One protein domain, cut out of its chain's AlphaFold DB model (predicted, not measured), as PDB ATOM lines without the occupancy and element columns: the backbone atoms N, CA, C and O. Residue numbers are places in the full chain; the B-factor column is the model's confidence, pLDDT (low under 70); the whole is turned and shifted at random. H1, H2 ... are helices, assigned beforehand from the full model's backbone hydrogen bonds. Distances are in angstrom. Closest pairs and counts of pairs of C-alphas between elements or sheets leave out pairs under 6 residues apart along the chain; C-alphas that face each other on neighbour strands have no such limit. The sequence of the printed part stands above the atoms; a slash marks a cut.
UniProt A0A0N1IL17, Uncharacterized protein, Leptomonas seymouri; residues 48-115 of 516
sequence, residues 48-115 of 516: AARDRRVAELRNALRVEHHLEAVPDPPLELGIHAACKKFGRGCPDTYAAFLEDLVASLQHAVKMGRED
ATOM      1  N   ALA A  48       7.311 -50.622  46.923       78.62
ATOM      2  CA  ALA A  48       6.745 -50.493  45.581       78.62
ATOM      3  C   ALA A  48       5.447 -51.299  45.344       78.62
ATOM      4  O   ALA A  48       4.647 -50.911  44.496       78.62
ATOM      5  N   ALA A  49       5.213 -52.405  46.059       81.19
ATOM      6  CA  ALA A  49       3.949 -53.143  46.002       81.19
ATOM      7  C   ALA A  49       2.851 -52.469  46.844       81.19
ATOM      8  O   ALA A  49       1.695 -52.433  46.424       81.19
ATOM      9  N   ARG A  50       3.205 -51.885  47.998       84.00
ATOM     10  CA  ARG A  50       2.281 -51.085  48.819       84.00
ATOM     11  C   ARG A  50       1.892 -49.778  48.116       84.00
ATOM     12  O   ARG A  50       0.713 -49.446  48.066       84.00
ATOM     13  N   ASP A  51       2.861 -49.091  47.517       85.12
ATOM     14  CA  ASP A  51       2.661 -47.845  46.767       85.12
ATOM     15  C   ASP A  51       1.750 -48.068  45.541       85.12
ATOM     16  O   ASP A  51       0.884 -47.245  45.249       85.12
ATOM     17  N   ARG A  52       1.867 -49.225  44.860       87.38
ATOM     18  CA  ARG A  52       0.923 -49.640  43.802       87.38
ATOM     19  C   ARG A  52      -0.494 -49.846  44.335       87.38
ATOM     20  O   ARG A  52      -1.409 -49.225  43.809       87.38
ATOM     21  N   ARG A  53      -0.663 -50.620  45.413       90.06
ATOM     22  CA  ARG A  53      -1.970 -50.857  46.059       90.06
ATOM     23  C   ARG A  53      -2.655 -49.542  46.461       90.06
ATOM     24  O   ARG A  53      -3.835 -49.354  46.192       90.06
ATOM     25  N   VAL A  54      -1.910 -48.592  47.033       90.38
ATOM     26  CA  VAL A  54      -2.436 -47.257  47.381       90.38
ATOM     27  C   VAL A  54      -2.801 -46.437  46.136       90.38
ATOM     28  O   VAL A  54      -3.821 -45.746  46.145       90.38
ATOM     29  N   ALA A  55      -2.021 -46.511  45.054       89.12
ATOM     30  CA  ALA A  55      -2.360 -45.853  43.791       89.12
ATOM     31  C   ALA A  55      -3.611 -46.461  43.121       89.12
ATOM     32  O   ALA A  55      -4.449 -45.719  42.615       89.12
ATOM     33  N   GLU A  56      -3.761 -47.786  43.161       90.88
ATOM     34  CA  GLU A  56      -4.928 -48.525  42.661       90.88
ATOM     35  C   GLU A  56      -6.202 -48.118  43.422       90.88
ATOM     36  O   GLU A  56      -7.166 -47.671  42.799       90.88
ATOM     37  N   LEU A  57      -6.175 -48.132  44.761       90.94
ATOM     38  CA  LEU A  57      -7.298 -47.704  45.612       90.94
ATOM     39  C   LEU A  57      -7.697 -46.236  45.382       90.94
ATOM     40  O   LEU A  57      -8.879 -45.911  45.267       90.94
ATOM     41  N   ARG A  58      -6.716 -45.333  45.254       89.06
ATOM     42  CA  ARG A  58      -6.967 -43.907  44.961       89.06
ATOM     43  C   ARG A  58      -7.526 -43.675  43.557       89.06
ATOM     44  O   ARG A  58      -8.205 -42.672  43.343       89.06
ATOM     45  N   ASN A  59      -7.253 -44.567  42.608       88.31
ATOM     46  CA  ASN A  59      -7.856 -44.510  41.282       88.31
ATOM     47  C   ASN A  59      -9.284 -45.074  41.290       88.31
ATOM     48  O   ASN A  59     -10.152 -44.447  40.690       88.31
ATOM     49  N   ALA A  60      -9.561 -46.156  42.028       89.25
ATOM     50  CA  ALA A  60     -10.922 -46.666  42.218       89.25
ATOM     51  C   ALA A  60     -11.855 -45.592  42.818       89.25
ATOM     52  O   ALA A  60     -12.895 -45.287  42.239       89.25
ATOM     53  N   LEU A  61     -11.433 -44.907  43.889       88.94
ATOM     54  CA  LEU A  61     -12.205 -43.816  44.514       88.94
ATOM     55  C   LEU A  61     -12.569 -42.672  43.542       88.94
ATOM     56  O   LEU A  61     -13.660 -42.110  43.629       88.94
ATOM     57  N   ARG A  62     -11.688 -42.342  42.590       86.50
ATOM     58  CA  ARG A  62     -11.941 -41.307  41.570       86.50
ATOM     59  C   ARG A  62     -12.818 -41.800  40.421       86.50
ATOM     60  O   ARG A  62     -13.676 -41.063  39.946       86.50
ATOM     61  N   VAL A  63     -12.566 -43.014  39.932       86.81
ATOM     62  CA  VAL A  63     -13.187 -43.542  38.707       86.81
ATOM     63  C   VAL A  63     -14.556 -44.157  38.988       86.81
ATOM     64  O   VAL A  63     -15.489 -43.909  38.231       86.81
ATOM     65  N   GLU A  64     -14.690 -44.920  40.074       86.44
ATOM     66  CA  GLU A  64     -15.905 -45.673  40.421       86.44
ATOM     67  C   GLU A  64     -16.850 -44.884  41.339       86.44
ATOM     68  O   GLU A  64     -18.062 -45.085  41.293       86.44
ATOM     69  N   HIS A  65     -16.308 -43.972  42.157       81.75
ATOM     70  CA  HIS A  65     -17.071 -43.194  43.146       81.75
ATOM     71  C   HIS A  65     -17.021 -41.669  42.932       81.75
ATOM     72  O   HIS A  65     -17.567 -40.926  43.744       81.75
ATOM     73  N   HIS A  66     -16.390 -41.194  41.851       84.75
ATOM     74  CA  HIS A  66     -16.318 -39.775  41.453       84.75
ATOM     75  C   HIS A  66     -15.793 -38.799  42.529       84.75
ATOM     76  O   HIS A  66     -16.053 -37.598  42.469       84.75
ATOM     77  N   LEU A  67     -14.998 -39.285  43.489       83.06
ATOM     78  CA  LEU A  67     -14.365 -38.444  44.506       83.06
ATOM     79  C   LEU A  67     -13.121 -37.750  43.932       83.06
ATOM     80  O   LEU A  67     -12.025 -38.316  43.926       83.06
ATOM     81  N   GLU A  68     -13.282 -36.508  43.464       74.88
ATOM     82  CA  GLU A  68     -12.166 -35.671  42.989       74.88
ATOM     83  C   GLU A  68     -11.106 -35.458  44.085       74.88
ATOM     84  O   GLU A  68      -9.901 -35.594  43.842       74.88
ATOM     85  N   ALA A  69     -11.565 -35.207  45.316       78.62
ATOM     86  CA  ALA A  69     -10.749 -35.151  46.521       78.62
ATOM     87  C   ALA A  69     -10.952 -36.417  47.371       78.62
ATOM     88  O   ALA A  69     -12.056 -36.715  47.823       78.62
ATOM     89  N   VAL A  70      -9.863 -37.148  47.628       79.31
ATOM     90  CA  VAL A  70      -9.845 -38.231  48.627       79.31
ATOM     91  C   VAL A  70      -9.910 -37.587  50.019       79.31
ATOM     92  O   VAL A  70      -9.081 -36.709  50.277       79.31
ATOM     93  N   PRO A  71     -10.839 -37.993  50.906       80.81
ATOM     94  CA  PRO A  71     -11.008 -37.365  52.212       80.81
ATOM     95  C   PRO A  71      -9.757 -37.482  53.088       80.81
ATOM     96  O   PRO A  71      -8.963 -38.424  52.976       80.81
ATOM     97  N   ASP A  72      -9.594 -36.500  53.970       82.12
ATOM     98  CA  ASP A  72      -8.452 -36.400  54.869       82.12
ATOM     99  C   ASP A  72      -8.408 -37.579  55.854       82.12
ATOM    100  O   ASP A  72      -9.394 -37.839  56.549       82.12
ATOM    101  N   PRO A  73      -7.282 -38.312  55.936       84.50
ATOM    102  CA  PRO A  73      -7.169 -39.430  56.856       84.50
ATOM    103  C   PRO A  73      -7.036 -38.935  58.309       84.50
ATOM    104  O   PRO A  73      -6.416 -37.892  58.539       84.50
ATOM    105  N   PRO A  74      -7.544 -39.688  59.305       85.94
ATOM    106  CA  PRO A  74      -7.386 -39.361  60.720       85.94
ATOM    107  C   PRO A  74      -5.938 -39.032  61.114       85.94
ATOM    108  O   PRO A  74      -5.011 -39.778  60.793       85.94
ATOM    109  N   LEU A  75      -5.753 -37.937  61.862       81.31
ATOM    110  CA  LEU A  75      -4.435 -37.425  62.281       81.31
ATOM    111  C   LEU A  75      -3.598 -38.472  63.040       81.31
ATOM    112  O   LEU A  75      -2.374 -38.500  62.915       81.31
ATOM    113  N   GLU A  76      -4.262 -39.367  63.772       84.69
ATOM    114  CA  GLU A  76      -3.664 -40.478  64.524       84.69
ATOM    115  C   GLU A  76      -2.878 -41.468  63.645       84.69
ATOM    116  O   GLU A  76      -1.970 -42.138  64.131       84.69
ATOM    117  N   LEU A  77      -3.177 -41.538  62.342       82.56
ATOM    118  CA  LEU A  77      -2.488 -42.420  61.396       82.56
ATOM    119  C   LEU A  77      -1.089 -41.912  60.995       82.56
ATOM    120  O   LEU A  77      -0.339 -42.657  60.363       82.56
ATOM    121  N   GLY A  78      -0.731 -40.663  61.329       81.50
ATOM    122  CA  GLY A  78       0.619 -40.113  61.125       81.50
ATOM    123  C   GLY A  78       1.060 -39.995  59.658       81.50
ATOM    124  O   GLY A  78       2.249 -40.083  59.356       81.50
ATOM    125  N   ILE A  79       0.117 -39.847  58.725       85.50
ATOM    126  CA  ILE A  79       0.382 -39.927  57.281       85.50
ATOM    127  C   ILE A  79       0.998 -38.622  56.762       85.50
ATOM    128  O   ILE A  79       0.370 -37.566  56.794       85.50
ATOM    129  N   HIS A  80       2.209 -38.706  56.209       80.62
ATOM    130  CA  HIS A  80       2.897 -37.557  55.618       80.62
ATOM    131  C   HIS A  80       2.116 -36.950  54.437       80.62
ATOM    132  O   HIS A  80       1.518 -37.667  53.628       80.62
ATOM    133  N   ALA A  81       2.209 -35.628  54.253       77.12
ATOM    134  CA  ALA A  81       1.562 -34.924  53.140       77.12
ATOM    135  C   ALA A  81       1.970 -35.475  51.755       77.12
ATOM    136  O   ALA A  81       1.134 -35.568  50.856       77.12
ATOM    137  N   ALA A  82       3.218 -35.933  51.595       72.50
ATOM    138  CA  ALA A  82       3.684 -36.606  50.380       72.50
ATOM    139  C   ALA A  82       2.923 -37.918  50.098       72.50
ATOM    140  O   ALA A  82       2.515 -38.164  48.962       72.50
ATOM    141  N   CYS A  83       2.641 -38.719  51.129       78.44
ATOM    142  CA  CYS A  83       1.804 -39.916  51.027       78.44
ATOM    143  C   CYS A  83       0.361 -39.546  50.635       78.44
ATOM    144  O   CYS A  83      -0.200 -40.142  49.715       78.44
ATOM    145  N   LYS A  84      -0.212 -38.509  51.268       82.00
ATOM    146  CA  LYS A  84      -1.562 -37.991  50.974       82.00
ATOM    147  C   LYS A  84      -1.693 -37.433  49.546       82.00
ATOM    148  O   LYS A  84      -2.744 -37.607  48.927       82.00
ATOM    149  N   LYS A  85      -0.657 -36.785  48.998       79.69
ATOM    150  CA  LYS A  85      -0.661 -36.182  47.650       79.69
ATOM    151  C   LYS A  85      -0.326 -37.206  46.556       79.69
ATOM    152  O   LYS A  85      -1.093 -37.359  45.607       79.69
ATOM    153  N   PHE A  86       0.763 -37.958  46.722       79.44
ATOM    154  CA  PHE A  86       1.364 -38.788  45.668       79.44
ATOM    155  C   PHE A  86       1.170 -40.305  45.830       79.44
ATOM    156  O   PHE A  86       1.480 -41.045  44.899       79.44
ATOM    157  N   GLY A  87       0.669 -40.788  46.975       79.12
ATOM    158  CA  GLY A  87       0.426 -42.219  47.216       79.12
ATOM    159  C   GLY A  87       1.687 -43.081  47.372       79.12
ATOM    160  O   GLY A  87       1.619 -44.286  47.160       79.12
ATOM    161  N   ARG A  88       2.838 -42.473  47.703       80.25
ATOM    162  CA  ARG A  88       4.138 -43.151  47.858       80.25
ATOM    163  C   ARG A  88       4.651 -43.096  49.296       80.25
ATOM    164  O   ARG A  88       4.395 -42.119  49.998       80.25
ATOM    165  N   GLY A  89       5.412 -44.110  49.708       78.75
ATOM    166  CA  GLY A  89       6.017 -44.211  51.041       78.75
ATOM    167  C   GLY A  89       4.999 -44.455  52.157       78.75
ATOM    168  O   GLY A  89       5.261 -44.146  53.316       78.75
ATOM    169  N   CYS A  90       3.808 -44.946  51.812       83.69
ATOM    170  CA  CYS A  90       2.677 -45.020  52.731       83.69
ATOM    171  C   CYS A  90       2.892 -46.066  53.848       83.69
ATOM    172  O   CYS A  90       3.507 -47.110  53.602       83.69
ATOM    173  N   PRO A  91       2.345 -45.856  55.060       86.06
ATOM    174  CA  PRO A  91       2.190 -46.925  56.044       86.06
ATOM    175  C   PRO A  91       1.045 -47.870  55.632       86.06
ATOM    176  O   PRO A  91       0.098 -47.447  54.967       86.06
ATOM    177  N   ASP A  92       1.089 -49.142  56.051       87.50
ATOM    178  CA  ASP A  92       0.008 -50.110  55.765       87.50
ATOM    179  C   ASP A  92      -1.348 -49.666  56.345       87.50
ATOM    180  O   ASP A  92      -2.395 -49.962  55.774       87.50
ATOM    181  N   THR A  93      -1.335 -48.886  57.430       88.69
ATOM    182  CA  THR A  93      -2.530 -48.299  58.051       88.69
ATOM    183  C   THR A  93      -3.282 -47.336  57.125       88.69
ATOM    184  O   THR A  93      -4.503 -47.249  57.212       88.69
ATOM    185  N   TYR A  94      -2.597 -46.657  56.195       89.56
ATOM    186  CA  TYR A  94      -3.266 -45.822  55.189       89.56
ATOM    187  C   TYR A  94      -3.894 -46.655  54.068       89.56
ATOM    188  O   TYR A  94      -4.952 -46.293  53.562       89.56
ATOM    189  N   ALA A  95      -3.276 -47.781  53.699       90.06
ATOM    190  CA  ALA A  95      -3.873 -48.705  52.737       90.06
ATOM    191  C   ALA A  95      -5.166 -49.319  53.299       90.06
ATOM    192  O   ALA A  95      -6.171 -49.326  52.599       90.06
ATOM    193  N   ALA A  96      -5.165 -49.727  54.576       90.62
ATOM    194  CA  ALA A  96      -6.364 -50.208  55.266       90.62
ATOM    195  C   ALA A  96      -7.481 -49.146  55.307       90.62
ATOM    196  O   ALA A  96      -8.591 -49.421  54.869       90.62
ATOM    197  N   PHE A  97      -7.170 -47.905  55.709       93.31
ATOM    198  CA  PHE A  97      -8.138 -46.797  55.703       93.31
ATOM    199  C   PHE A  97      -8.783 -46.560  54.324       93.31
ATOM    200  O   PHE A  97      -9.982 -46.303  54.232       93.31
ATOM    201  N   LEU A  98      -8.004 -46.654  53.239       91.75
ATOM    202  CA  LEU A  98      -8.534 -46.519  51.879       91.75
ATOM    203  C   LEU A  98      -9.399 -47.718  51.456       91.75
ATOM    204  O   LEU A  98     -10.336 -47.533  50.684       91.75
ATOM    205  N   GLU A  99      -9.118 -48.923  51.953       93.75
ATOM    206  CA  GLU A  99      -9.927 -50.122  51.698       93.75
ATOM    207  C   GLU A  99     -11.258 -50.086  52.454       93.75
ATOM    208  O   GLU A  99     -12.300 -50.328  51.843       93.75
ATOM    209  N   ASP A 100     -11.249 -49.688  53.728       93.06
ATOM    210  CA  ASP A 100     -12.464 -49.470  54.522       93.06
ATOM    211  C   ASP A 100     -13.352 -48.380  53.889       93.06
ATOM    212  O   ASP A 100     -14.573 -48.535  53.784       93.06
ATOM    213  N   LEU A 101     -12.740 -47.297  53.388       92.25
ATOM    214  CA  LEU A 101     -13.439 -46.230  52.668       92.25
ATOM    215  C   LEU A 101     -14.101 -46.742  51.378       92.25
ATOM    216  O   LEU A 101     -15.297 -46.512  51.190       92.25
ATOM    217  N   VAL A 102     -13.371 -47.463  50.517       92.25
ATOM    218  CA  VAL A 102     -13.937 -48.075  49.296       92.25
ATOM    219  C   VAL A 102     -15.080 -49.033  49.648       92.25
ATOM    220  O   VAL A 102     -16.155 -48.939  49.056       92.25
ATOM    221  N   ALA A 103     -14.903 -49.900  50.648       90.44
ATOM    222  CA  ALA A 103     -15.937 -50.837  51.080       90.44
ATOM    223  C   ALA A 103     -17.213 -50.118  51.566       90.44
ATOM    224  O   ALA A 103     -18.323 -50.516  51.202       90.44
ATOM    225  N   SER A 104     -17.071 -49.025  52.328       90.75
ATOM    226  CA  SER A 104     -18.210 -48.216  52.788       90.75
ATOM    227  C   SER A 104     -19.002 -47.590  51.630       90.75
ATOM    228  O   SER A 104     -20.236 -47.621  51.630       90.75
ATOM    229  N   LEU A 105     -18.306 -47.093  50.603       88.44
ATOM    230  CA  LEU A 105     -18.912 -46.451  49.435       88.44
ATOM    231  C   LEU A 105     -19.596 -47.478  48.527       88.44
ATOM    232  O   LEU A 105     -20.709 -47.243  48.060       88.44
ATOM    233  N   GLN A 106     -18.986 -48.650  48.332       87.88
ATOM    234  CA  GLN A 106     -19.605 -49.766  47.613       87.88
ATOM    235  C   GLN A 106     -20.886 -50.256  48.313       87.88
ATOM    236  O   GLN A 106     -21.882 -50.528  47.640       87.88
ATOM    237  N   HIS A 107     -20.908 -50.297  49.651       85.06
ATOM    238  CA  HIS A 107     -22.120 -50.623  50.407       85.06
ATOM    239  C   HIS A 107     -23.212 -49.551  50.240       85.06
ATOM    240  O   HIS A 107     -24.369 -49.893  49.994       85.06
ATOM    241  N   ALA A 108     -22.862 -48.263  50.320       84.06
ATOM    242  CA  ALA A 108     -23.811 -47.162  50.130       84.06
ATOM    243  C   ALA A 108     -24.433 -47.158  48.719       84.06
ATOM    244  O   ALA A 108     -25.651 -47.042  48.581       84.06
ATOM    245  N   VAL A 109     -23.620 -47.369  47.675       85.56
ATOM    246  CA  VAL A 109     -24.087 -47.485  46.280       85.56
ATOM    247  C   VAL A 109     -24.993 -48.706  46.080       85.56
ATOM    248  O   VAL A 109     -25.944 -48.638  45.301       85.56
ATOM    249  N   LYS A 110     -24.743 -49.819  46.785       83.25
ATOM    250  CA  LYS A 110     -25.620 -50.997  46.740       83.25
ATOM    251  C   LYS A 110     -26.976 -50.725  47.398       83.25
ATOM    252  O   LYS A 110     -27.992 -51.008  46.769       83.25
ATOM    253  N   MET A 111     -26.991 -50.141  48.601       78.62
ATOM    254  CA  MET A 111     -28.232 -49.793  49.309       78.62
ATOM    255  C   MET A 111     -29.092 -48.832  48.484       78.62
ATOM    256  O   MET A 111     -30.197 -49.200  48.106       78.62
ATOM    257  N   GLY A 112     -28.546 -47.687  48.055       74.25
ATOM    258  CA  GLY A 112     -29.307 -46.700  47.277       74.25
ATOM    259  C   GLY A 112     -29.836 -47.221  45.932       74.25
ATOM    260  O   GLY A 112     -30.804 -46.685  45.396       74.25
ATOM    261  N   ARG A 113     -29.244 -48.292  45.384       70.69
ATOM    262  CA  ARG A 113     -29.766 -48.993  44.202       70.69
ATOM    263  C   ARG A 113     -30.925 -49.936  44.538       70.69
ATOM    264  O   ARG A 113     -31.841 -50.065  43.729       70.69
ATOM    265  N   GLU A 114     -30.879 -50.590  45.695       70.12
ATOM    266  CA  GLU A 114     -31.959 -51.437  46.211       70.12
ATOM    267  C   GLU A 114     -33.157 -50.574  46.646       70.12
ATOM    268  O   GLU A 114     -34.280 -50.848  46.216       70.12
ATOM    269  N   ASP A 115     -32.912 -49.454  47.330       62.81
ATOM    270  CA  ASP A 115     -33.912 -48.446  47.701       62.81
ATOM    271  C   ASP A 115     -34.604 -47.858  46.457       62.81
ATOM    272  O   ASP A 115     -35.825 -47.946  46.334       62.81
TER     273      ASP A 115
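What this domain is: This is residues 48 to 115 of the 516 residues of an uncharacterized protein of Leptomonas seymouri (UniProt A0A0N1IL17). One long helix, H3, has H1 side by side with its first half, running the same way, and its last residues, 110 to 115, stick out. A long loop, residues 64 to 80, leads from H1 to the short H2, near H1. The printed part has 68 residues, of which 46 are in three named helices, in the order H1, H2, H3 along the chain, with no named strand, and its class is all helix; the whole is compact, with a radius of gyration of the C-alphas of 12.6 A, and spans 40 by 23 by 19 A.

Where its parts are: Find C-alpha 92 at (0.008, -50.110, 55.765); from there H3 runs 34.9 A to C-alpha 115 at (-33.912, -48.446, 47.701). H1, residues 48 to 63, covers 22.2 A from (6.745, -50.493, 45.581). H2 is residues 81 to 86.

How they stand to each other: Look at Val 54 and Ala 95, the closest C-alphas where H1 and H3 touch, 5.7 A apart; H3 touches with residues 92 to 102 alone, at a shallow tilt of 26 degrees. H1 and H2 are near each other. H2 and H3 are apart. Each O i to N i+4 pair is within hydrogen-bond range in H2 and H3, and 11 of 12 in H1.

The domain as a whole: The printed part has no cut. The link from H1 to H2 is long; H2 to H3 is tight. Only residue 115 has pLDDT under 70.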